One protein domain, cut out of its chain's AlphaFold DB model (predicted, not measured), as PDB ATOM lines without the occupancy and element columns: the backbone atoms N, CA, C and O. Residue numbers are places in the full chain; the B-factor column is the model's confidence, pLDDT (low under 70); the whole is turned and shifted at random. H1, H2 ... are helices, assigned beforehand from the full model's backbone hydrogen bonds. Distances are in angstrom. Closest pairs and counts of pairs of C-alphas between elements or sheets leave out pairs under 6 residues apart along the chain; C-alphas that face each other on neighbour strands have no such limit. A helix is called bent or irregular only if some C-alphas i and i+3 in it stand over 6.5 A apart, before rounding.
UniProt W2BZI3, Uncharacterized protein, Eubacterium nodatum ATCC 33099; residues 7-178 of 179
ATOM      1  N   LEU A   7     206.820 186.813 167.940       54.09
ATOM      2  CA  LEU A   7     205.688 187.032 167.031       54.09
ATOM      3  C   LEU A   7     205.167 185.722 166.417       54.09
ATOM      4  O   LEU A   7     203.987 185.627 166.097       54.09
ATOM      5  N   ASN A   8     206.027 184.707 166.299       54.78
ATOM      6  CA  ASN A   8     205.683 183.402 165.738       54.78
ATOM      7  C   ASN A   8     204.959 182.520 166.768       54.78
ATOM      8  O   ASN A   8     204.013 181.818 166.426       54.78
ATOM      9  N   THR A   9     205.323 182.613 168.053       55.56
ATOM     10  CA  THR A   9     204.617 181.912 169.139       55.56
ATOM     11  C   THR A   9     203.241 182.508 169.454       55.56
ATOM     12  O   THR A   9     202.365 181.786 169.924       55.56
ATOM     13  N   LEU A  10     203.007 183.793 169.170       51.47
ATOM     14  CA  LEU A  10     201.700 184.445 169.363       51.47
ATOM     15  C   LEU A  10     200.724 184.247 168.188       51.47
ATOM     16  O   LEU A  10     199.515 184.412 168.370       51.47
ATOM     17  N   GLY A  11     201.216 183.840 167.012       50.84
ATOM     18  CA  GLY A  11     200.410 183.617 165.803       50.84
ATOM     19  C   GLY A  11     199.362 182.503 165.917       50.84
ATOM     20  O   GLY A  11     198.532 182.354 165.027       50.84
ATOM     21  N   CYS A  12     199.352 181.742 167.015       54.50
ATOM     22  CA  CYS A  12     198.459 180.599 167.185       54.50
ATOM     23  C   CYS A  12     197.064 180.949 167.756       54.50
ATOM     24  O   CYS A  12     196.208 180.070 167.805       54.50
ATOM     25  N   ARG A  13     196.802 182.190 168.213       55.62
ATOM     26  CA  ARG A  13     195.491 182.552 168.819       55.62
ATOM     27  C   ARG A  13     194.855 183.859 168.337       55.62
ATOM     28  O   ARG A  13     193.659 184.040 168.539       55.62
ATOM     29  N   ILE A  14     195.609 184.773 167.723       62.03
ATOM     30  CA  ILE A  14     195.108 186.079 167.261       62.03
ATOM     31  C   ILE A  14     195.714 186.373 165.887       62.03
ATOM     32  O   ILE A  14     196.909 186.171 165.686       62.03
ATOM     33  N   SER A  15     194.906 186.861 164.940       70.69
ATOM     34  CA  SER A  15     195.408 187.261 163.624       70.69
ATOM     35  C   SER A  15     196.441 188.386 163.765       70.69
ATOM     36  O   SER A  15     196.219 189.375 164.468       70.69
ATOM     37  N   ILE A  16     197.578 188.252 163.076       68.62
ATOM     38  CA  ILE A  16     198.668 189.243 163.092       68.62
ATOM     39  C   ILE A  16     198.152 190.656 162.753       68.62
ATOM     40  O   ILE A  16     198.564 191.643 163.357       68.62
ATOM     41  N   THR A  17     197.170 190.744 161.852       69.69
ATOM     42  CA  THR A  17     196.506 191.985 161.435       69.69
ATOM     43  C   THR A  17     195.678 192.612 162.556       69.69
ATOM     44  O   THR A  17     195.722 193.827 162.752       69.69
ATOM     45  N   GLY A  18     194.973 191.794 163.343       74.75
ATOM     46  CA  GLY A  18     194.218 192.245 164.510       74.75
ATOM     47  C   GLY A  18     195.124 192.751 165.633       74.75
ATOM     48  O   GLY A  18     194.817 193.764 166.261       74.75
ATOM     49  N   TYR A  19     196.264 192.090 165.852       80.88
ATOM     50  CA  TYR A  19     197.260 192.528 166.833       80.88
ATOM     51  C   TYR A  19     197.883 193.879 166.454       80.88
ATOM     52  O   TYR A  19     197.889 194.804 167.267       80.88
ATOM     53  N   VAL A  20     198.342 194.019 165.205       81.69
ATOM     54  CA  VAL A  20     198.969 195.255 164.709       81.69
ATOM     55  C   VAL A  20     197.988 196.430 164.746       81.69
ATOM     56  O   VAL A  20     198.352 197.505 165.212       81.69
ATOM     57  N   SER A  21     196.732 196.225 164.341       80.56
ATOM     58  CA  SER A  21     195.705 197.275 164.396       80.56
ATOM     59  C   SER A  21     195.465 197.779 165.828       80.56
ATOM     60  O   SER A  21     195.517 198.982 166.084       80.56
ATOM     61  N   ARG A  22     195.306 196.867 166.799       86.19
ATOM     62  CA  ARG A  22     195.142 197.237 168.218       86.19
ATOM     63  C   ARG A  22     196.360 197.971 168.771       86.19
ATOM     64  O   ARG A  22     196.195 198.925 169.527       86.19
ATOM     65  N   TYR A  23     197.562 197.547 168.385       87.38
ATOM     66  CA  TYR A  23     198.804 198.204 168.784       87.38
ATOM     67  C   TYR A  23     198.880 199.647 168.267       87.38
ATOM     68  O   TYR A  23     199.122 200.557 169.060       87.38
ATOM     69  N   ILE A  24     198.609 199.875 166.977       87.94
ATOM     70  CA  ILE A  24     198.613 201.220 166.374       87.94
ATOM     71  C   ILE A  24     197.581 202.114 167.061       87.94
ATOM     72  O   ILE A  24     197.905 203.231 167.458       87.94
ATOM     73  N   ILE A  25     196.351 201.624 167.250       89.50
ATOM     74  CA  ILE A  25     195.277 202.394 167.894       89.50
ATOM     75  C   ILE A  25     195.672 202.770 169.324       89.50
ATOM     76  O   ILE A  25     195.592 203.939 169.698       89.50
ATOM     77  N   SER A  26     196.154 201.805 170.112       91.75
ATOM     78  CA  SER A  26     196.586 202.050 171.491       91.75
ATOM     79  C   SER A  26     197.751 203.042 171.558       91.75
ATOM     80  O   SER A  26     197.709 203.983 172.351       91.75
ATOM     81  N   SER A  27     198.751 202.889 170.686       90.50
ATOM     82  CA  SER A  27     199.903 203.791 170.621       90.50
ATOM     83  C   SER A  27     199.509 205.210 170.196       90.50
ATOM     84  O   SER A  27     200.006 206.183 170.759       90.50
ATOM     85  N   THR A  28     198.578 205.337 169.250       91.56
ATOM     86  CA  THR A  28     198.061 206.625 168.763       91.56
ATOM     87  C   THR A  28     197.289 207.358 169.861       91.56
ATOM     88  O   THR A  28     197.533 208.538 170.102       91.56
ATOM     89  N   ILE A  29     196.414 206.653 170.586       94.25
ATOM     90  CA  ILE A  29     195.677 207.215 171.730       94.25
ATOM     91  C   ILE A  29     196.648 207.656 172.830       94.25
ATOM     92  O   ILE A  29     196.521 208.759 173.362       94.25
ATOM     93  N   PHE A  30     197.645 206.824 173.145       94.50
ATOM     94  CA  PHE A  30     198.664 207.171 174.130       94.50
ATOM     95  C   PHE A  30     199.446 208.426 173.722       94.50
ATOM     96  O   PHE A  30     199.634 209.318 174.545       94.50
ATOM     97  N   CYS A  31     199.847 208.533 172.451       93.44
ATOM     98  CA  CYS A  31     200.531 209.710 171.919       93.44
ATOM     99  C   CYS A  31     199.681 210.981 172.066       93.44
ATOM    100  O   CYS A  31     200.184 211.996 172.552       93.44
ATOM    101  N   LEU A  32     198.386 210.905 171.741       95.31
ATOM    102  CA  LEU A  32     197.459 212.028 171.879       95.31
ATOM    103  C   LEU A  32     197.397 212.534 173.322       95.31
ATOM    104  O   LEU A  32     197.579 213.730 173.557       95.31
ATOM    105  N   PHE A  33     197.189 211.638 174.291       96.06
ATOM    106  CA  PHE A  33     197.125 212.019 175.703       96.06
ATOM    107  C   PHE A  33     198.469 212.510 176.239       96.06
ATOM    108  O   PHE A  33     198.503 213.519 176.941       96.06
ATOM    109  N   ALA A  34     199.575 211.852 175.883       95.06
ATOM    110  CA  ALA A  34     200.908 212.250 176.324       95.06
ATOM    111  C   ALA A  34     201.252 213.673 175.857       95.06
ATOM    112  O   ALA A  34     201.673 214.507 176.659       95.06
ATOM    113  N   VAL A  35     201.008 213.980 174.579       94.69
ATOM    114  CA  VAL A  35     201.255 215.314 174.013       94.69
ATOM    115  C   VAL A  35     200.289 216.343 174.594       94.69
ATOM    116  O   VAL A  35     200.703 217.463 174.889       94.69
ATOM    117  N   PHE A  36     199.018 215.985 174.784       96.00
ATOM    118  CA  PHE A  36     198.026 216.880 175.375       96.00
ATOM    119  C   PHE A  36     198.400 217.278 176.808       96.00
ATOM    120  O   PHE A  36     198.481 218.467 177.105       96.00
ATOM    121  N   ILE A  37     198.703 216.304 177.672       96.12
ATOM    122  CA  ILE A  37     199.083 216.546 179.071       96.12
ATOM    123  C   ILE A  37     200.388 217.347 179.145       96.12
ATOM    124  O   ILE A  37     200.461 218.316 179.898       96.12
ATOM    125  N   ALA A  38     201.394 217.002 178.335       95.31
ATOM    126  CA  ALA A  38     202.656 217.738 178.302       95.31
ATOM    127  C   ALA A  38     202.458 219.213 177.904       95.31
ATOM    128  O   ALA A  38     203.014 220.103 178.548       95.31
ATOM    129  N   ASN A  39     201.631 219.487 176.886       93.75
ATOM    130  CA  ASN A  39     201.327 220.860 176.473       93.75
ATOM    131  C   ASN A  39     200.479 221.613 177.507       93.75
ATOM    132  O   ASN A  39     200.713 222.804 177.704       93.75
ATOM    133  N   LEU A  40     199.553 220.939 178.200       94.25
ATOM    134  CA  LEU A  40     198.803 221.552 179.297       94.25
ATOM    135  C   LEU A  40     199.743 222.012 180.411       94.25
ATOM    136  O   LEU A  40     199.702 223.179 180.788       94.25
ATOM    137  N   ILE A  41     200.614 221.123 180.904       94.25
ATOM    138  CA  ILE A  41     201.571 221.442 181.975       94.25
ATOM    139  C   ILE A  41     202.467 222.613 181.556       94.25
ATOM    140  O   ILE A  41     202.615 223.571 182.314       94.25
ATOM    141  N   ALA A  42     203.007 222.575 180.333       91.12
ATOM    142  CA  ALA A  42     203.832 223.657 179.800       91.12
ATOM    143  C   ALA A  42     203.065 224.990 179.704       91.12
ATOM    144  O   ALA A  42     203.601 226.038 180.058       91.12
ATOM    145  N   GLY A  43     201.802 224.958 179.269       89.06
ATOM    146  CA  GLY A  43     200.947 226.142 179.191       89.06
ATOM    147  C   GLY A  43     200.650 226.746 180.564       89.06
ATOM    148  O   GLY A  43     200.778 227.956 180.738       89.06
ATOM    149  N   PHE A  44     200.301 225.918 181.553       89.62
ATOM    150  CA  PHE A  44     200.069 226.386 182.924       89.62
ATOM    151  C   PHE A  44     201.333 226.996 183.530       89.62
ATOM    152  O   PHE A  44     201.273 228.087 184.090       89.62
ATOM    153  N   PHE A  45     202.479 226.339 183.347       90.06
ATOM    154  CA  PHE A  45     203.768 226.855 183.798       90.06
ATOM    155  C   PHE A  45     204.103 228.208 183.153       90.06
ATOM    156  O   PHE A  45     204.568 229.121 183.831       90.06
ATOM    157  N   SER A  46     203.785 228.373 181.864       87.38
ATOM    158  CA  SER A  46     203.959 229.644 181.159       87.38
ATOM    159  C   SER A  46     203.117 230.775 181.755       87.38
ATOM    160  O   SER A  46     203.615 231.894 181.827       87.38
ATOM    161  N   ILE A  47     201.876 230.517 182.187       84.12
ATOM    162  CA  ILE A  47     201.052 231.535 182.867       84.12
ATOM    163  C   ILE A  47     201.634 231.870 184.238       84.12
ATOM    164  O   ILE A  47     201.665 233.035 184.607       84.12
ATOM    165  N   SER A  48     202.085 230.868 184.996       83.56
ATOM    166  CA  SER A  48     202.620 231.089 186.343       83.56
ATOM    167  C   SER A  48     203.898 231.930 186.356       83.56
ATOM    168  O   SER A  48     204.143 232.626 187.336       83.56
ATOM    169  N   ILE A  49     204.709 231.859 185.295       83.12
ATOM    170  CA  ILE A  49     205.919 232.681 185.141       83.12
ATOM    171  C   ILE A  49     205.602 234.054 184.546       83.12
ATOM    172  O   ILE A  49     206.290 235.025 184.854       83.12
ATOM    173  N   ALA A  50     204.603 234.143 183.667       73.88
ATOM    174  CA  ALA A  50     204.240 235.402 183.041       73.88
ATOM    175  C   ALA A  50     203.708 236.382 184.097       73.88
ATOM    176  O   ALA A  50     202.641 236.182 184.678       73.88
ATOM    177  N   ASP A  51     204.457 237.457 184.333       60.41
ATOM    178  CA  ASP A  51     204.077 238.499 185.277       60.41
ATOM    179  C   ASP A  51     202.896 239.308 184.713       60.41
ATOM    180  O   ASP A  51     203.051 240.211 183.884       60.41
ATOM    181  N   LEU A  52     201.685 238.944 185.150       55.97
ATOM    182  CA  LEU A  52     200.411 239.570 184.771       55.97
ATOM    183  C   LEU A  52     200.333 241.068 185.131       55.97
ATOM    184  O   LEU A  52     199.398 241.742 184.700       55.97
ATOM    185  N   SER A  53     201.282 241.586 185.917       50.53
ATOM    186  CA  SER A  53     201.327 242.982 186.366       50.53
ATOM    187  C   SER A  53     201.811 243.969 185.296       50.53
ATOM    188  O   SER A  53     201.579 245.176 185.408       50.53
ATOM    189  N   THR A  54     202.431 243.485 184.217       52.00
ATOM    190  CA  THR A  54     202.838 244.343 183.100       52.00
ATOM    191  C   THR A  54     201.669 244.535 182.129       52.00
ATOM    192  O   THR A  54     201.465 243.787 181.176       52.00
ATOM    193  N   HIS A  55     200.888 245.597 182.346       49.91
ATOM    194  CA  HIS A  55     199.804 246.059 181.461       49.91
ATOM    195  C   HIS A  55     200.252 246.428 180.022       49.91
ATOM    196  O   HIS A  55     199.459 246.920 179.222       49.91
ATOM    197  N   THR A  56     201.504 246.160 179.655       50.03
ATOM    198  CA  THR A  56     202.131 246.463 178.363       50.03
ATOM    199  C   THR A  56     201.796 245.454 177.256       50.03
ATOM    200  O   THR A  56     202.342 245.542 176.162       50.03
ATOM    201  N   TYR A  57     200.909 244.486 177.500       52.41
ATOM    202  CA  TYR A  57     200.461 243.557 176.456       52.41
ATOM    203  C   TYR A  57     199.318 244.098 175.592       52.41
ATOM    204  O   TYR A  57     199.130 243.584 174.495       52.41
ATOM    205  N   GLY A  58     198.587 245.128 176.040       49.09
ATOM    206  CA  GLY A  58     197.279 245.533 175.498       49.09
ATOM    207  C   GLY A  58     197.196 245.818 173.991       49.09
ATOM    208  O   GLY A  58     196.104 245.707 173.436       49.09
ATOM    209  N   ASP A  59     198.315 246.113 173.326       53.53
ATOM    210  CA  ASP A  59     198.365 246.370 171.879       53.53
ATOM    211  C   ASP A  59     199.180 245.346 171.069       53.53
ATOM    212  O   ASP A  59     199.028 245.295 169.852       53.53
ATOM    213  N   ASN A  60     199.981 244.476 171.701       61.97
ATOM    214  CA  ASN A  60     200.956 243.641 170.979       61.97
ATOM    215  C   ASN A  60     200.363 242.381 170.326       61.97
ATOM    216  O   ASN A  60     200.928 241.892 169.356       61.97
ATOM    217  N   LEU A  61     199.232 241.864 170.822       64.56
ATOM    218  CA  LEU A  61     198.560 240.679 170.247       64.56
ATOM    219  C   LEU A  61     197.267 241.054 169.491       64.56
ATOM    220  O   LEU A  61     196.495 240.184 169.073       64.56
ATOM    221  N   LYS A  62     196.987 242.357 169.318       60.97
ATOM    222  CA  LYS A  62     195.832 242.830 168.542       60.97
ATOM    223  C   LYS A  62     196.064 242.527 167.061       60.97
ATOM    224  O   LYS A  62     196.930 243.113 166.427       60.97
ATOM    225  N   GLY A  63     195.263 241.616 166.512       65.19
ATOM    226  CA  GLY A  63     195.374 241.152 165.123       65.19
ATOM    227  C   GLY A  63     196.030 239.779 164.978       65.19
ATOM    228  O   GLY A  63     195.925 239.171 163.916       65.19
ATOM    229  N   GLU A  64     196.627 239.245 166.042       74.44
ATOM    230  CA  GLU A  64     197.174 237.893 166.039       74.44
ATOM    231  C   GLU A  64     196.092 236.816 166.152       74.44
ATOM    232  O   GLU A  64     195.001 237.012 166.705       74.44
ATOM    233  N   ILE A  65     196.404 235.629 165.633       74.06
ATOM    234  CA  ILE A  65     195.475 234.502 165.655       74.06
ATOM    235  C   ILE A  65     195.235 234.072 167.098       74.06
ATOM    236  O   ILE A  65     196.156 233.679 167.807       74.06
ATOM    237  N   LEU A  66     193.964 234.102 167.509       77.19
ATOM    238  CA  LEU A  66     193.544 233.837 168.888       77.19
ATOM    239  C   LEU A  66     194.143 234.813 169.926       77.19
ATOM    240  O   LEU A  66     194.000 234.550 171.119       77.19
ATOM    241  N   GLY A  67     194.700 235.962 169.521       74.81
ATOM    242  CA  GLY A  67     195.301 236.949 170.434       74.81
ATOM    243  C   GLY A  67     194.337 237.427 171.528       74.81
ATOM    244  O   GLY A  67     194.673 237.425 172.709       74.81
ATOM    245  N   ASN A  68     193.070 237.681 171.177       78.38
ATOM    246  CA  ASN A  68     192.026 238.005 172.162       78.38
ATOM    247  C   ASN A  68     191.829 236.885 173.199       78.38
ATOM    248  O   ASN A  68     191.616 237.145 174.381       78.38
ATOM    249  N   LEU A  69     191.894 235.621 172.777       80.56
ATOM    250  CA  LEU A  69     191.725 234.491 173.687       80.56
ATOM    251  C   LEU A  69     192.960 234.319 174.584       80.56
ATOM    252  O   LEU A  69     192.806 234.009 175.763       80.56
ATOM    253  N   GLN A  70     194.157 234.576 174.051       80.81
ATOM    254  CA  GLN A  70     195.411 234.587 174.810       80.81
ATOM    255  C   GLN A  70     195.415 235.678 175.888       80.81
ATOM    256  O   GLN A  70     195.817 235.411 177.015       80.81
ATOM    257  N   MET A  71     194.919 236.875 175.565       77.00
ATOM    258  CA  MET A  71     194.893 238.019 176.483       77.00
ATOM    259  C   MET A  71     193.823 237.891 177.566       77.00
ATOM    260  O   MET A  71     194.110 238.041 178.749       77.00
ATOM    261  N   TYR A  72     192.571 237.639 177.171       80.38
ATOM    262  CA  TYR A  72     191.434 237.748 178.090       80.38
ATOM    263  C   TYR A  72     191.082 236.428 178.781       80.38
ATOM    264  O   TYR A  72     190.481 236.443 179.855       80.38
ATOM    265  N   LYS A  73     191.400 235.279 178.169       85.31
ATOM    266  CA  LYS A  73     191.043 233.946 178.686       85.31
ATOM    267  C   LYS A  73     192.179 232.928 178.469       85.31
ATOM    268  O   LYS A  73     191.961 231.896 177.822       85.31
ATOM    269  N   PRO A  74     193.372 233.157 179.052       84.88
ATOM    270  CA  PRO A  74     194.576 232.371 178.769       84.88
ATOM    271  C   PRO A  74     194.423 230.880 179.115       84.88
ATOM    272  O   PRO A  74     194.899 230.016 178.381       84.88
ATOM    273  N   TYR A  75     193.667 230.544 180.164       87.38
ATOM    274  CA  TYR A  75     193.370 229.152 180.520       87.38
ATOM    275  C   TYR A  75     192.561 228.412 179.444       87.38
ATOM    276  O   TYR A  75     192.862 227.265 179.118       87.38
ATOM    277  N   GLN A  76     191.550 229.067 178.860       89.00
ATOM    278  CA  GLN A  76     190.749 228.469 177.785       89.00
ATOM    279  C   GLN A  76     191.584 228.302 176.518       89.00
ATOM    280  O   GLN A  76     191.505 227.267 175.854       89.00
ATOM    281  N   PHE A  77     192.420 229.301 176.220       89.56
ATOM    282  CA  PHE A  77     193.366 229.236 175.119       89.56
ATOM    283  C   PHE A  77     194.300 228.025 175.246       89.56
ATOM    284  O   PHE A  77     194.401 227.252 174.296       89.56
ATOM    285  N   ILE A  78     194.915 227.799 176.412       90.69
ATOM    286  CA  ILE A  78     195.826 226.661 176.625       90.69
ATOM    287  C   ILE A  78     195.142 225.329 176.347       90.69
ATOM    288  O   ILE A  78     195.728 224.486 175.671       90.69
ATOM    289  N   VAL A  79     193.920 225.124 176.844       92.62
ATOM    290  CA  VAL A  79     193.214 223.845 176.677       92.62
ATOM    291  C   VAL A  79     192.909 223.581 175.204       92.62
ATOM    292  O   VAL A  79     193.244 222.514 174.686       92.62
ATOM    293  N   ILE A  80     192.332 224.567 174.512       91.81
ATOM    294  CA  ILE A  80     191.979 224.452 173.090       91.81
ATOM    295  C   ILE A  80     193.243 224.265 172.243       91.81
ATOM    296  O   ILE A  80     193.298 223.387 171.380       91.81
ATOM    297  N   TRP A  81     194.281 225.054 172.512       91.00
ATOM    298  CA  TRP A  81     195.523 225.017 171.752       91.00
ATOM    299  C   TRP A  81     196.325 223.731 171.989       91.00
ATOM    300  O   TRP A  81     196.896 223.172 171.053       91.00
ATOM    301  N   SER A  82     196.318 223.205 173.215       93.38
ATOM    302  CA  SER A  82     196.947 221.917 173.535       93.38
ATOM    303  C   SER A  82     196.251 220.756 172.830       93.38
ATOM    304  O   SER A  82     196.930 219.858 172.337       93.38
ATOM    305  N   LEU A  83     194.915 220.785 172.738       94.00
ATOM    306  CA  LEU A  83     194.142 219.791 171.987       94.00
ATOM    307  C   LEU A  83     194.472 219.852 170.490       94.00
ATOM    308  O   LEU A  83     194.702 218.833 169.848       94.00
ATOM    309  N   TYR A  84     194.538 221.060 169.935       92.56
ATOM    310  CA  TYR A  84     194.897 221.258 168.536       92.56
ATOM    311  C   TYR A  84     196.293 220.705 168.215       92.56
ATOM    312  O   TYR A  84     196.466 219.918 167.281       92.56
ATOM    313  N   LYS A  85     197.286 221.047 169.045       91.25
ATOM    314  CA  LYS A  85     198.656 220.536 168.929       91.25
ATOM    315  C   LYS A  85     198.728 219.020 169.059       91.25
ATOM    316  O   LYS A  85     199.457 218.386 168.295       91.25
ATOM    317  N   SER A  86     197.989 218.432 170.001       94.50
ATOM    318  CA  SER A  86     198.012 216.983 170.198       94.50
ATOM    319  C   SER A  86     197.458 216.238 168.987       94.50
ATOM    320  O   SER A  86     198.057 215.243 168.585       94.50
ATOM    321  N   ILE A  87     196.407 216.748 168.336       93.31
ATOM    322  CA  ILE A  87     195.860 216.161 167.102       93.31
ATOM    323  C   ILE A  87     196.912 216.143 165.983       93.31
ATOM    324  O   ILE A  87     197.123 215.105 165.357       93.31
ATOM    325  N   ILE A  88     197.614 217.260 165.761       92.62
ATOM    326  CA  ILE A  88     198.630 217.364 164.700       92.62
ATOM    327  C   ILE A  88     199.792 216.402 164.951       92.62
ATOM    328  O   ILE A  88     200.184 215.656 164.054       92.62
ATOM    329  N   ILE A  89     200.340 216.388 166.168       92.44
ATOM    330  CA  ILE A  89     201.471 215.512 166.498       92.44
ATOM    331  C   ILE A  89     201.061 214.043 166.417       92.44
ATOM    332  O   ILE A  89     201.809 213.233 165.877       92.44
ATOM    333  N   THR A  90     199.854 213.707 166.872       93.31
ATOM    334  CA  THR A  90     199.314 212.346 166.766       93.31
ATOM    335  C   THR A  90     199.248 211.894 165.311       93.31
ATOM    336  O   THR A  90     199.627 210.765 165.005       93.31
ATOM    337  N   LEU A  91     198.837 212.778 164.399       93.00
ATOM    338  CA  LEU A  91     198.803 212.495 162.967       93.00
ATOM    339  C   LEU A  91     200.216 212.232 162.411       93.00
ATOM    340  O   LEU A  91     200.432 211.241 161.715       93.00
ATOM    341  N   ILE A  92     201.204 213.055 162.773       92.56
ATOM    342  CA  ILE A  92     202.606 212.863 162.355       92.56
ATOM    343  C   ILE A  92     203.176 211.545 162.912       92.56
ATOM    344  O   ILE A  92     203.834 210.791 162.192       92.56
ATOM    345  N   CYS A  93     202.902 211.230 164.179       91.88
ATOM    346  CA  CYS A  93     203.317 209.976 164.804       91.88
ATOM    347  C   CYS A  93     202.651 208.761 164.153       91.88
ATOM    348  O   CYS A  93     203.331 207.766 163.896       91.88
ATOM    349  N   PHE A  94     201.358 208.846 163.837       92.12
ATOM    350  CA  PHE A  94     200.640 207.807 163.102       92.12
ATOM    351  C   PHE A  94     201.304 207.542 161.747       92.12
ATOM    352  O   PHE A  94     201.572 206.391 161.400       92.12
ATOM    353  N   PHE A  95     201.684 208.593 161.019       91.19
ATOM    354  CA  PHE A  95     202.411 208.430 159.765       91.19
ATOM    355  C   PHE A  95     203.752 207.711 159.955       91.19
ATOM    356  O   PHE A  95     204.032 206.737 159.254       91.19
ATOM    357  N   GLY A  96     204.537 208.109 160.960       90.50
ATOM    358  CA  GLY A  96     205.783 207.424 161.312       90.50
ATOM    359  C   GLY A  96     205.588 205.935 161.614       90.50
ATOM    360  O   GLY A  96     206.365 205.103 161.143       90.50
ATOM    361  N   GLN A  97     204.514 205.579 162.325       89.56
ATOM    362  CA  GLN A  97     204.150 204.184 162.594       89.56
ATOM    363  C   GLN A  97     203.821 203.413 161.310       89.56
ATOM    364  O   GLN A  97     204.301 202.292 161.135       89.56
ATOM    365  N   THR A  98     203.051 204.003 160.389       87.94
ATOM    366  CA  THR A  98     202.712 203.337 159.117       87.94
ATOM    367  C   THR A  98     203.946 203.056 158.256       87.94
ATOM    368  O   THR A  98     204.093 201.946 157.741       87.94
ATOM    369  N   VAL A  99     204.880 204.010 158.166       88.19
ATOM    370  CA  VAL A  99     206.147 203.843 157.436       88.19
ATOM    371  C   VAL A  99     207.012 202.759 158.085       88.19
ATOM    372  O   VAL A  99     207.536 201.888 157.391       88.19
ATOM    373  N   ALA A 100     207.124 202.764 159.416       88.00
ATOM    374  CA  ALA A 100     207.890 201.765 160.160       88.00
ATOM    375  C   ALA A 100     207.370 200.336 159.942       88.00
ATOM    376  O   ALA A 100     208.162 199.405 159.774       88.00
ATOM    377  N   LEU A 101     206.044 200.163 159.904       85.06
ATOM    378  CA  LEU A 101     205.405 198.874 159.640       85.06
ATOM    379  C   LEU A 101     205.642 198.396 158.209       85.06
ATOM    380  O   LEU A 101     205.959 197.224 158.011       85.06
ATOM    381  N   HIS A 102     205.537 199.292 157.224       83.69
ATOM    382  CA  HIS A 102     205.780 198.947 155.824       83.69
ATOM    383  C   HIS A 102     207.234 198.511 155.591       83.69
ATOM    384  O   HIS A 102     207.488 197.483 154.968       83.69
ATOM    385  N   MET A 103     208.188 199.241 156.177       85.25
ATOM    386  CA  MET A 103     209.623 198.958 156.062       85.25
ATOM    387  C   MET A 103     210.119 197.867 157.023       85.25
ATOM    388  O   MET A 103     211.295 197.513 156.986       85.25
ATOM    389  N   LYS A 104     209.244 197.344 157.898       84.94
ATOM    390  CA  LYS A 104     209.568 196.365 158.954       84.94
ATOM    391  C   LYS A 104     210.741 196.803 159.842       84.94
ATOM    392  O   LYS A 104     211.550 195.981 160.268       84.94
ATOM    393  N   ASN A 105     210.835 198.101 160.129       85.56
ATOM    394  CA  ASN A 105     211.928 198.676 160.907       85.56
ATOM    395  C   ASN A 105     211.386 199.666 161.942       85.56
ATOM    396  O   ASN A 105     210.865 200.728 161.611       85.56
ATOM    397  N   ILE A 106     211.554 199.316 163.217       83.44
ATOM    398  CA  ILE A 106     211.016 200.072 164.351       83.44
ATOM    399  C   ILE A 106     211.761 201.403 164.547       83.44
ATOM    400  O   ILE A 106     211.150 202.375 164.979       83.44
ATOM    401  N   PHE A 107     213.041 201.510 164.171       86.31
ATOM    402  CA  PHE A 107     213.794 202.768 164.298       86.31
ATOM    403  C   PHE A 107     213.202 203.891 163.439       86.31
ATOM    404  O   PHE A 107     213.199 205.057 163.842       86.31
ATOM    405  N   LEU A 108     212.627 203.534 162.287       87.50
ATOM    406  CA  LEU A 108     211.935 204.480 161.416       87.50
ATOM    407  C   LEU A 108     210.723 205.116 162.102       87.50
ATOM    408  O   LEU A 108     210.384 206.242 161.759       87.50
ATOM    409  N   MET A 109     210.118 204.479 163.109       87.12
ATOM    410  CA  MET A 109     208.972 205.045 163.829       87.12
ATOM    411  C   MET A 109     209.315 206.370 164.522       87.12
ATOM    412  O   MET A 109     208.485 207.273 164.554       87.12
ATOM    413  N   VAL A 110     210.536 206.497 165.054       85.94
ATOM    414  CA  VAL A 110     210.993 207.695 165.779       85.94
ATOM    415  C   VAL A 110     211.630 208.711 164.831       85.94
ATOM    416  O   VAL A 110     211.414 209.912 164.967       85.94
ATOM    417  N   ILE A 111     212.388 208.235 163.840       91.31
ATOM    418  CA  ILE A 111     213.120 209.100 162.905       91.31
ATOM    419  C   ILE A 111     212.181 209.754 161.881       91.31
ATOM    420  O   ILE A 111     212.370 210.914 161.522       91.31
ATOM    421  N   THR A 112     211.155 209.035 161.420       89.62
ATOM    422  CA  THR A 112     210.256 209.508 160.356       89.62
ATOM    423  C   THR A 112     209.564 210.830 160.711       89.62
ATOM    424  O   THR A 112     209.686 211.762 159.917       89.62
ATOM    425  N   PRO A 113     208.928 210.991 161.895       90.00
ATOM    426  CA  PRO A 113     208.372 212.276 162.329       90.00
ATOM    427  C   PRO A 113     209.355 213.447 162.222       90.00
ATOM    428  O   PRO A 113     208.995 214.513 161.725       90.00
ATOM    429  N   PHE A 114     210.605 213.235 162.642       88.38
ATOM    430  CA  PHE A 114     211.640 214.265 162.615       88.38
ATOM    431  C   PHE A 114     212.023 214.649 161.183       88.38
ATOM    432  O   PHE A 114     212.048 215.834 160.849       88.38
ATOM    433  N   ILE A 115     212.259 213.653 160.322       91.75
ATOM    434  CA  ILE A 115     212.594 213.881 158.912       91.75
ATOM    435  C   ILE A 115     211.472 214.641 158.208       91.75
ATOM    436  O   ILE A 115     211.757 215.584 157.479       91.75
ATOM    437  N   ILE A 116     210.210 214.264 158.432       90.12
ATOM    438  CA  ILE A 116     209.069 214.905 157.768       90.12
ATOM    439  C   ILE A 116     208.979 216.376 158.148       90.12
ATOM    440  O   ILE A 116     208.885 217.213 157.259       90.12
ATOM    441  N   ILE A 117     209.039 216.703 159.442       90.69
ATOM    442  CA  ILE A 117     208.943 218.094 159.903       90.69
ATOM    443  C   ILE A 117     210.109 218.925 159.352       90.69
ATOM    444  O   ILE A 117     209.905 220.041 158.876       90.69
ATOM    445  N   LEU A 118     211.329 218.381 159.393       92.12
ATOM    446  CA  LEU A 118     212.520 219.083 158.922       92.12
ATOM    447  C   LEU A 118     212.482 219.301 157.406       92.12
ATOM    448  O   LEU A 118     212.728 220.414 156.943       92.12
ATOM    449  N   LEU A 119     212.141 218.262 156.641       91.88
ATOM    450  CA  LEU A 119     212.053 218.321 155.186       91.88
ATOM    451  C   LEU A 119     210.931 219.259 154.734       91.88
ATOM    452  O   LEU A 119     211.140 220.082 153.849       91.88
ATOM    453  N   GLU A 120     209.759 219.171 155.359       92.00
ATOM    454  CA  GLU A 120     208.608 220.017 155.048       92.00
ATOM    455  C   GLU A 120     208.917 221.497 155.294       92.00
ATOM    456  O   GLU A 120     208.699 222.334 154.412       92.00
ATOM    457  N   ASN A 121     209.514 221.819 156.443       91.88
ATOM    458  CA  ASN A 121     209.903 223.190 156.760       91.88
ATOM    459  C   ASN A 121     211.047 223.683 155.857       91.88
ATOM    460  O   ASN A 121     211.071 224.850 155.470       91.88
ATOM    461  N   PHE A 122     211.981 222.807 155.470       92.75
ATOM    462  CA  PHE A 122     213.026 223.148 154.505       92.75
ATOM    463  C   PHE A 122     212.431 223.484 153.132       92.75
ATOM    464  O   PHE A 122     212.753 224.525 152.561       92.75
ATOM    465  N   VAL A 123     211.527 222.649 152.613       91.69
ATOM    466  CA  VAL A 123     210.887 222.859 151.306       91.69
ATOM    467  C   VAL A 123     210.047 224.137 151.300       91.69
ATOM    468  O   VAL A 123     210.212 224.974 150.412       91.69
ATOM    469  N   THR A 124     209.192 224.335 152.304       90.31
ATOM    470  CA  THR A 124     208.329 225.529 152.395       90.31
ATOM    471  C   THR A 124     209.128 226.823 152.558       90.31
ATOM    472  O   THR A 124     208.762 227.843 151.968       90.31
ATOM    473  N   SER A 125     210.249 226.781 153.284       88.69
ATOM    474  CA  SER A 125     211.175 227.910 153.408       88.69
ATOM    475  C   SER A 125     211.838 228.261 152.069       88.69
ATOM    476  O   SER A 125     211.808 229.418 151.650       88.69
ATOM    477  N   ASN A 126     212.357 227.266 151.338       92.19
ATOM    478  CA  ASN A 126     212.983 227.488 150.027       92.19
ATOM    479  C   ASN A 126     211.991 228.004 148.974       92.19
ATOM    480  O   ASN A 126     212.342 228.843 148.147       92.19
ATOM    481  N   LEU A 127     210.735 227.556 149.034       91.00
ATOM    482  CA  LEU A 127     209.654 228.030 148.165       91.00
ATOM    483  C   LEU A 127     209.104 229.411 148.569       91.00
ATOM    484  O   LEU A 127     208.178 229.903 147.926       91.00
ATOM    485  N   LYS A 128     209.652 230.048 149.616       89.00
ATOM    486  CA  LYS A 128     209.206 231.345 150.158       89.00
ATOM    487  C   LYS A 128     207.727 231.362 150.569       89.00
ATOM    488  O   LYS A 128     207.080 232.406 150.529       89.00
ATOM    489  N   ILE A 129     207.202 230.217 151.008       89.12
ATOM    490  CA  ILE A 129     205.827 230.065 151.512       89.12
ATOM    491  C   ILE A 129     205.781 229.500 152.945       89.12
ATOM    492  O   ILE A 129     205.054 228.541 153.216       89.12
ATOM    493  N   PRO A 130     206.513 230.094 153.909       85.38
ATOM    494  CA  PRO A 130     206.558 229.599 155.285       85.38
ATOM    495  C   PRO A 130     205.195 229.641 155.996       85.38
ATOM    496  O   PRO A 130     205.010 228.928 156.985       85.38
ATOM    497  N   GLN A 131     204.214 230.410 155.497       84.56
ATOM    498  CA  GLN A 131     202.851 230.412 156.046       84.56
ATOM    499  C   GLN A 131     202.127 229.061 155.934       84.56
ATOM    500  O   GLN A 131     201.185 228.824 156.685       84.56
ATOM    501  N   TYR A 132     202.557 228.185 155.021       86.56
ATOM    502  CA  TYR A 132     201.972 226.856 154.825       86.56
ATOM    503  C   TYR A 132     202.848 225.739 155.404       86.56
ATOM    504  O   TYR A 132     202.696 224.592 155.002       86.56
ATOM    505  N   SER A 133     203.752 226.061 156.337       88.88
ATOM    506  CA  SER A 133     204.551 225.044 157.023       88.88
ATOM    507  C   SER A 133     203.808 224.417 158.205       88.88
ATOM    508  O   SER A 133     203.157 225.125 158.977       88.88
ATOM    509  N   LEU A 134     204.009 223.115 158.435       87.69
ATOM    510  CA  LEU A 134     203.556 222.412 159.645       87.69
ATOM    511  C   LEU A 134     204.050 223.082 160.937       87.69
ATOM    512  O   LEU A 134     203.329 223.116 161.936       87.69
ATOM    513  N   ILE A 135     205.257 223.658 160.925       86.94
ATOM    514  CA  ILE A 135     205.807 224.367 162.090       86.94
ATOM    515  C   ILE A 135     205.018 225.648 162.370       86.94
ATOM    516  O   ILE A 135     204.763 225.971 163.528       86.94
ATOM    517  N   THR A 136     204.593 226.358 161.325       85.19
ATOM    518  CA  THR A 136     203.773 227.574 161.454       85.19
ATOM    519  C   THR A 136     202.379 227.249 161.985       85.19
ATOM    520  O   THR A 136     201.808 228.025 162.742       85.19
ATOM    521  N   THR A 137     201.857 226.065 161.668       85.62
ATOM    522  CA  THR A 137     200.629 225.556 162.281       85.62
ATOM    523  C   THR A 137     200.800 225.260 163.776       85.62
ATOM    524  O   THR A 137     199.871 225.443 164.560       85.62
ATOM    525  N   PHE A 138     201.985 224.816 164.197       84.44
ATOM    526  CA  PHE A 138     202.259 224.438 165.585       84.44
ATOM    527  C   PHE A 138     202.617 225.630 166.490       84.44
ATOM    528  O   PHE A 138     202.259 225.651 167.673       84.44
ATOM    529  N   VAL A 139     203.334 226.617 165.956       83.19
ATOM    530  CA  VAL A 139     203.798 227.805 166.681       83.19
ATOM    531  C   VAL A 139     203.037 229.027 166.179       83.19
ATOM    532  O   VAL A 139     203.290 229.518 165.080       83.19
ATOM    533  N   LEU A 140     202.112 229.522 167.006       76.12
ATOM    534  CA  LEU A 140     201.428 230.791 166.753       76.12
ATOM    535  C   LEU A 140     202.432 231.944 166.731       76.12
ATOM    536  O   LEU A 140     203.451 231.896 167.417       76.12
ATOM    537  N   ASN A 141     202.113 232.970 165.944       73.56
ATOM    538  CA  ASN A 141     202.854 234.236 165.863       73.56
ATOM    539  C   ASN A 141     204.302 234.099 165.373       73.56
ATOM    540  O   ASN A 141     205.149 234.953 165.614       73.56
ATOM    541  N   ARG A 142     204.596 233.016 164.645       77.88
ATOM    542  CA  ARG A 142     205.891 232.827 163.977       77.88
ATOM    543  C   ARG A 142     206.105 233.823 162.826       77.88
ATOM    544  O   ARG A 142     207.243 234.187 162.550       77.88
ATOM    545  N   LEU A 143     205.040 234.189 162.108       78.56
ATOM    546  CA  LEU A 143     205.060 235.178 161.021       78.56
ATOM    547  C   LEU A 143     204.086 236.312 161.349       78.56
ATOM    548  O   LEU A 143     203.223 236.164 162.212       78.56
ATOM    549  N   ASP A 144     204.209 237.401 160.593       77.38
ATOM    550  CA  ASP A 144     203.354 238.579 160.679       77.38
ATOM    551  C   ASP A 144     201.846 238.220 160.630       77.38
ATOM    552  O   ASP A 144     201.418 237.467 159.736       77.38
ATOM    553  N   PRO A 145     201.028 238.754 161.561       70.56
ATOM    554  CA  PRO A 145     199.589 238.500 161.630       70.56
ATOM    555  C   PRO A 145     198.816 238.880 160.362       70.56
ATOM    556  O   PRO A 145     197.770 238.290 160.102       70.56
ATOM    557  N   MET A 146     199.317 239.796 159.521       70.50
ATOM    558  CA  MET A 146     198.661 240.112 158.242       70.50
ATOM    559  C   MET A 146     198.677 238.936 157.254       70.50
ATOM    560  O   MET A 146     197.829 238.844 156.363       70.50
ATOM    561  N   ILE A 147     199.643 238.026 157.391       71.38
ATOM    562  CA  ILE A 147     199.880 236.948 156.427       71.38
ATOM    563  C   ILE A 147     199.180 235.657 156.868       71.38
ATOM    564  O   ILE A 147     198.731 234.880 156.012       71.38
ATOM    565  N   ILE A 148     199.035 235.420 158.174       72.81
ATOM    566  CA  ILE A 148     198.431 234.194 158.705       72.81
ATOM    567  C   ILE A 148     196.940 234.419 158.995       72.81
ATOM    568  O   ILE A 148     196.545 235.364 159.661       72.81
ATOM    569  N   SER A 149     196.093 233.499 158.534       79.00
ATOM    570  CA  SER A 149     194.678 233.449 158.908       79.00
ATOM    571  C   SER A 149     194.303 232.055 159.406       79.00
ATOM    572  O   SER A 149     194.940 231.069 159.032       79.00
ATOM    573  N   LEU A 150     193.250 231.954 160.228       77.62
ATOM    574  CA  LEU A 150     192.750 230.675 160.754       77.62
ATOM    575  C   LEU A 150     192.613 229.561 159.694       77.62
ATOM    576  O   LEU A 150     193.116 228.465 159.931       77.62
ATOM    577  N   PRO A 151     191.993 229.799 158.516       80.56
ATOM    578  CA  PRO A 151     191.857 228.750 157.506       80.56
ATOM    579  C   PRO A 151     193.204 228.304 156.924       80.56
ATOM    580  O   PRO A 151     193.343 227.147 156.529       80.56
ATOM    581  N   LYS A 152     194.225 229.173 156.917       83.00
ATOM    582  CA  LYS A 152     195.562 228.803 156.434       83.00
ATOM    583  C   LYS A 152     196.252 227.795 157.352       83.00
ATOM    584  O   LYS A 152     197.058 227.020 156.855       83.00
ATOM    585  N   LEU A 153     195.888 227.729 158.636       84.19
ATOM    586  CA  LEU A 153     196.413 226.725 159.569       84.19
ATOM    587  C   LEU A 153     195.965 225.296 159.221       84.19
ATOM    588  O   LEU A 153     196.657 224.339 159.564       84.19
ATOM    589  N   ALA A 154     194.833 225.135 158.529       86.69
ATOM    590  CA  ALA A 154     194.331 223.823 158.121       86.69
ATOM    591  C   ALA A 154     195.062 223.256 156.891       86.69
ATOM    592  O   ALA A 154     195.155 222.039 156.746       86.69
ATOM    593  N   ILE A 155     195.619 224.118 156.032       88.81
ATOM    594  CA  ILE A 155     196.238 223.721 154.757       88.81
ATOM    595  C   ILE A 155     197.397 222.723 154.948       88.81
ATOM    596  O   ILE A 155     197.381 221.687 154.281       88.81
ATOM    597  N   PRO A 156     198.363 222.939 155.864       88.25
ATOM    598  CA  PRO A 156     199.486 222.014 156.044       88.25
ATOM    599  C   PRO A 156     199.032 220.644 156.566       88.25
ATOM    600  O   PRO A 156     199.567 219.609 156.173       88.25
ATOM    601  N   ILE A 157     197.980 220.625 157.392       91.00
ATOM    602  CA  ILE A 157     197.357 219.391 157.891       91.00
ATOM    603  C   ILE A 157     196.696 218.638 156.734       91.00
ATOM    604  O   ILE A 157     196.884 217.430 156.600       91.00
ATOM    605  N   SER A 158     195.958 219.338 155.868       90.75
ATOM    606  CA  SER A 158     195.340 218.739 154.682       90.75
ATOM    607  C   SER A 158     196.384 218.142 153.739       90.75
ATOM    608  O   SER A 158     196.209 217.012 153.291       90.75
ATOM    609  N   ILE A 159     197.490 218.851 153.487       90.62
ATOM    610  CA  ILE A 159     198.607 218.339 152.679       90.62
ATOM    611  C   ILE A 159     199.161 217.056 153.306       90.62
ATOM    612  O   ILE A 159     199.303 216.053 152.608       90.62
ATOM    613  N   LEU A 160     199.395 217.044 154.621       91.25
ATOM    614  CA  LEU A 160     199.884 215.857 155.319       91.25
ATOM    615  C   LEU A 160     198.920 214.663 155.155       91.25
ATOM    616  O   LEU A 160     199.354 213.581 154.765       91.25
ATOM    617  N   VAL A 161     197.611 214.850 155.352       92.50
ATOM    618  CA  VAL A 161     196.608 213.782 155.155       92.50
ATOM    619  C   VAL A 161     196.595 213.271 153.710       92.50
ATOM    620  O   VAL A 161     196.567 212.059 153.488       92.50
ATOM    621  N   ILE A 162     196.671 214.170 152.722       92.44
ATOM    622  CA  ILE A 162     196.727 213.802 151.300       92.44
ATOM    623  C   ILE A 162     197.981 212.969 151.010       92.44
ATOM    624  O   ILE A 162     197.887 211.942 150.339       92.44
ATOM    625  N   THR A 163     199.145 213.358 151.542       89.94
ATOM    626  CA  THR A 163     200.386 212.590 151.340       89.94
ATOM    627  C   THR A 163     200.293 211.180 151.923       89.94
ATOM    628  O   THR A 163     200.695 210.224 151.258       89.94
ATOM    629  N   MET A 164     199.683 211.016 153.101       90.69
ATOM    630  CA  MET A 164     199.449 209.691 153.682       90.69
ATOM    631  C   MET A 164     198.500 208.846 152.833       90.69
ATOM    632  O   MET A 164     198.777 207.671 152.595       90.69
ATOM    633  N   ALA A 165     197.402 209.433 152.347       90.62
ATOM    634  CA  ALA A 165     196.444 208.735 151.496       90.62
ATOM    635  C   ALA A 165     197.088 208.281 150.173       90.62
ATOM    636  O   ALA A 165     196.907 207.137 149.757       90.62
ATOM    637  N   MET A 166     197.896 209.142 149.548       91.38
ATOM    638  CA  MET A 166     198.628 208.817 148.321       91.38
ATOM    639  C   MET A 166     199.632 207.682 148.533       91.38
ATOM    640  O   MET A 166     199.693 206.757 147.721       91.38
ATOM    641  N   LEU A 167     200.383 207.711 149.638       89.50
ATOM    642  CA  LEU A 167     201.314 206.636 149.993       89.50
ATOM    643  C   LEU A 167     200.586 205.322 150.267       89.50
ATOM    644  O   LEU A 167     201.009 204.277 149.777       89.50
ATOM    645  N   TYR A 168     199.454 205.373 150.967       88.00
ATOM    646  CA  TYR A 168     198.622 204.201 151.203       88.00
ATOM    647  C   TYR A 168     198.123 203.571 149.892       88.00
ATOM    648  O   TYR A 168     198.261 202.360 149.700       88.00
ATOM    649  N   ILE A 169     197.604 204.380 148.959       88.75
ATOM    650  CA  ILE A 169     197.164 203.911 147.635       88.75
ATOM    651  C   ILE A 169     198.341 203.304 146.860       88.75
ATOM    652  O   ILE A 169     198.202 202.236 146.259       88.75
ATOM    653  N   HIS A 170     199.506 203.959 146.890       88.62
ATOM    654  CA  HIS A 170     200.710 203.471 146.224       88.62
ATOM    655  C   HIS A 170     201.158 202.111 146.773       88.62
ATOM    656  O   HIS A 170     201.420 201.186 146.001       88.62
ATOM    657  N   TRP A 171     201.198 201.959 148.098       85.50
ATOM    658  CA  TRP A 171     201.542 200.692 148.735       85.50
ATOM    659  C   TRP A 171     200.531 199.605 148.398       85.50
ATOM    660  O   TRP A 171     200.944 198.529 147.972       85.50
ATOM    661  N   LYS A 172     199.226 199.891 148.490       83.06
ATOM    662  CA  LYS A 172     198.169 198.936 148.128       83.06
ATOM    663  C   LYS A 172     198.346 198.409 146.701       83.06
ATOM    664  O   LYS A 172     198.364 197.198 146.497       83.06
ATOM    665  N   LYS A 173     198.562 199.307 145.734       83.06
ATOM    666  CA  LYS A 173     198.772 198.937 144.327       83.06
ATOM    667  C   LYS A 173     200.010 198.062 144.126       83.06
ATOM    668  O   LYS A 173     199.999 197.183 143.271       83.06
ATOM    669  N   ASN A 174     201.086 198.308 144.872       78.69
ATOM    670  CA  ASN A 174     202.287 197.482 144.776       78.69
ATOM    671  C   ASN A 174     202.074 196.096 145.393       78.69
ATOM    672  O   ASN A 174     202.553 195.134 144.812       78.69
ATOM    673  N   TYR A 175     201.335 195.971 146.500       69.88
ATOM    674  CA  TYR A 175     201.002 194.660 147.074       69.88
ATOM    675  C   TYR A 175     200.170 193.796 146.117       69.88
ATOM    676  O   TYR A 175     200.470 192.617 145.961       69.88
ATOM    677  N   GLU A 176     199.187 194.380 145.426       63.84
ATOM    678  CA  GLU A 176     198.333 193.664 144.461       63.84
ATOM    679  C   GLU A 176     199.087 193.163 143.218       63.84
ATOM    680  O   GLU A 176     198.598 192.276 142.536       63.84
ATOM    681  N   LYS A 177     200.280 193.692 142.915       54.28
ATOM    682  CA  LYS A 177     201.103 193.222 141.785       54.28
ATOM    683  C   LYS A 177     201.904 191.949 142.073       54.28
ATOM    684  O   LYS A 177     202.445 191.372 141.134       54.28
ATOM    685  N   TYR A 178     202.052 191.564 143.341       49.72
ATOM    686  CA  TYR A 178     202.840 190.396 143.759       49.72
ATOM    687  C   TYR A 178     201.971 189.218 144.237       49.72
ATOM    688  O   TYR A 178     202.520 188.220 144.707       49.72
TER     689      TYR A 178
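What this domain is: This is residues 7 to 178 of the 179 residues of an uncharacterized protein of Eubacterium nodatum ATCC 33099 (UniProt W2BZI3). Three long helices, H2, H4 and H7, make a loose row along the longest axis with H4 in the middle, and H5 makes a corner with H4, its residues 107 to 113 meeting residues 92 to 100 of H4, on one side of the row. Short H6 sits between H5 and H7. The printed part has 172 residues with seven named helices, H1 to H7 in order, and no named strand: all helix. It is loose, with a radius of gyration of the C-alphas of 19.9 A, and elongated, spanning 66 by 37 by 23 A.

How they stand to each other: H1, residues 7 to 10, is only just apart from H2, residues 16 to 49, the closest C-alphas being 8.3 A apart. H4, residues 74 to 102, is the hub. It touches H2 at a shallow tilt of 31 degrees, opposite ways; the closest C-alphas, of Phe 36 and Ser 86, are 5.2 A apart. H3, residues 67 to 72, and H4 only just touch, with 3 pairs of C-alphas within 8 A, and only at the corner; the closest are Leu 69 and Phe 77, 5.7 A. With residues 92 to 100 alone H4 touches H5, residues 107 to 126, at a steep tilt of 66 degrees; the closest C-alphas, of Gly 96 and Met 109, are 4.7 A apart. H5 has a kink of 26 degrees near residue 114. H6, residues 134 to 138, touches H5 at Asn 121 and Ile 135, 6.8 A between C-alphas. H6 touches H7, residues 150 to 176, at Thr 137 and Leu 153, 5.1 A between C-alphas. H4 and H7 are close but not clearly touching, the closest C-alphas, of Phe 95 and Met 164, being 6.9 A apart. Every O i to N i+4 pair is within hydrogen-bond range in H2, H3, H4 and H6, against 14 of 16 in H5 and 19 of 23 in H7; H1 is too short for one.

Where its parts are: C-alpha 7 begins H1 at (205.688, 187.032, 167.031). From first to last C-alpha H2 is 49.3 A long, H4 42.1 A, H5 28.6 A and H7 40.8 A. H7 is irregular, but only just: C-alphas 153 and 156 are 6.6 A apart. H7 ends with C-alpha 176 at (198.333, 193.664, 144.461).

The domain as a whole: The C-alphas of Ser 53 and Tyr 178, the two farthest apart, are 67.7 A apart. The printed part has no cut; the links H2 to H3 and H6 to H7 are long. Residues 48 to 56 and 172 to 178 stand free. Mean pLDDT of the printed part is 82.4, under 70 at residues 7 to 14, 16 to 17, 51 to 63 and 175 to 178.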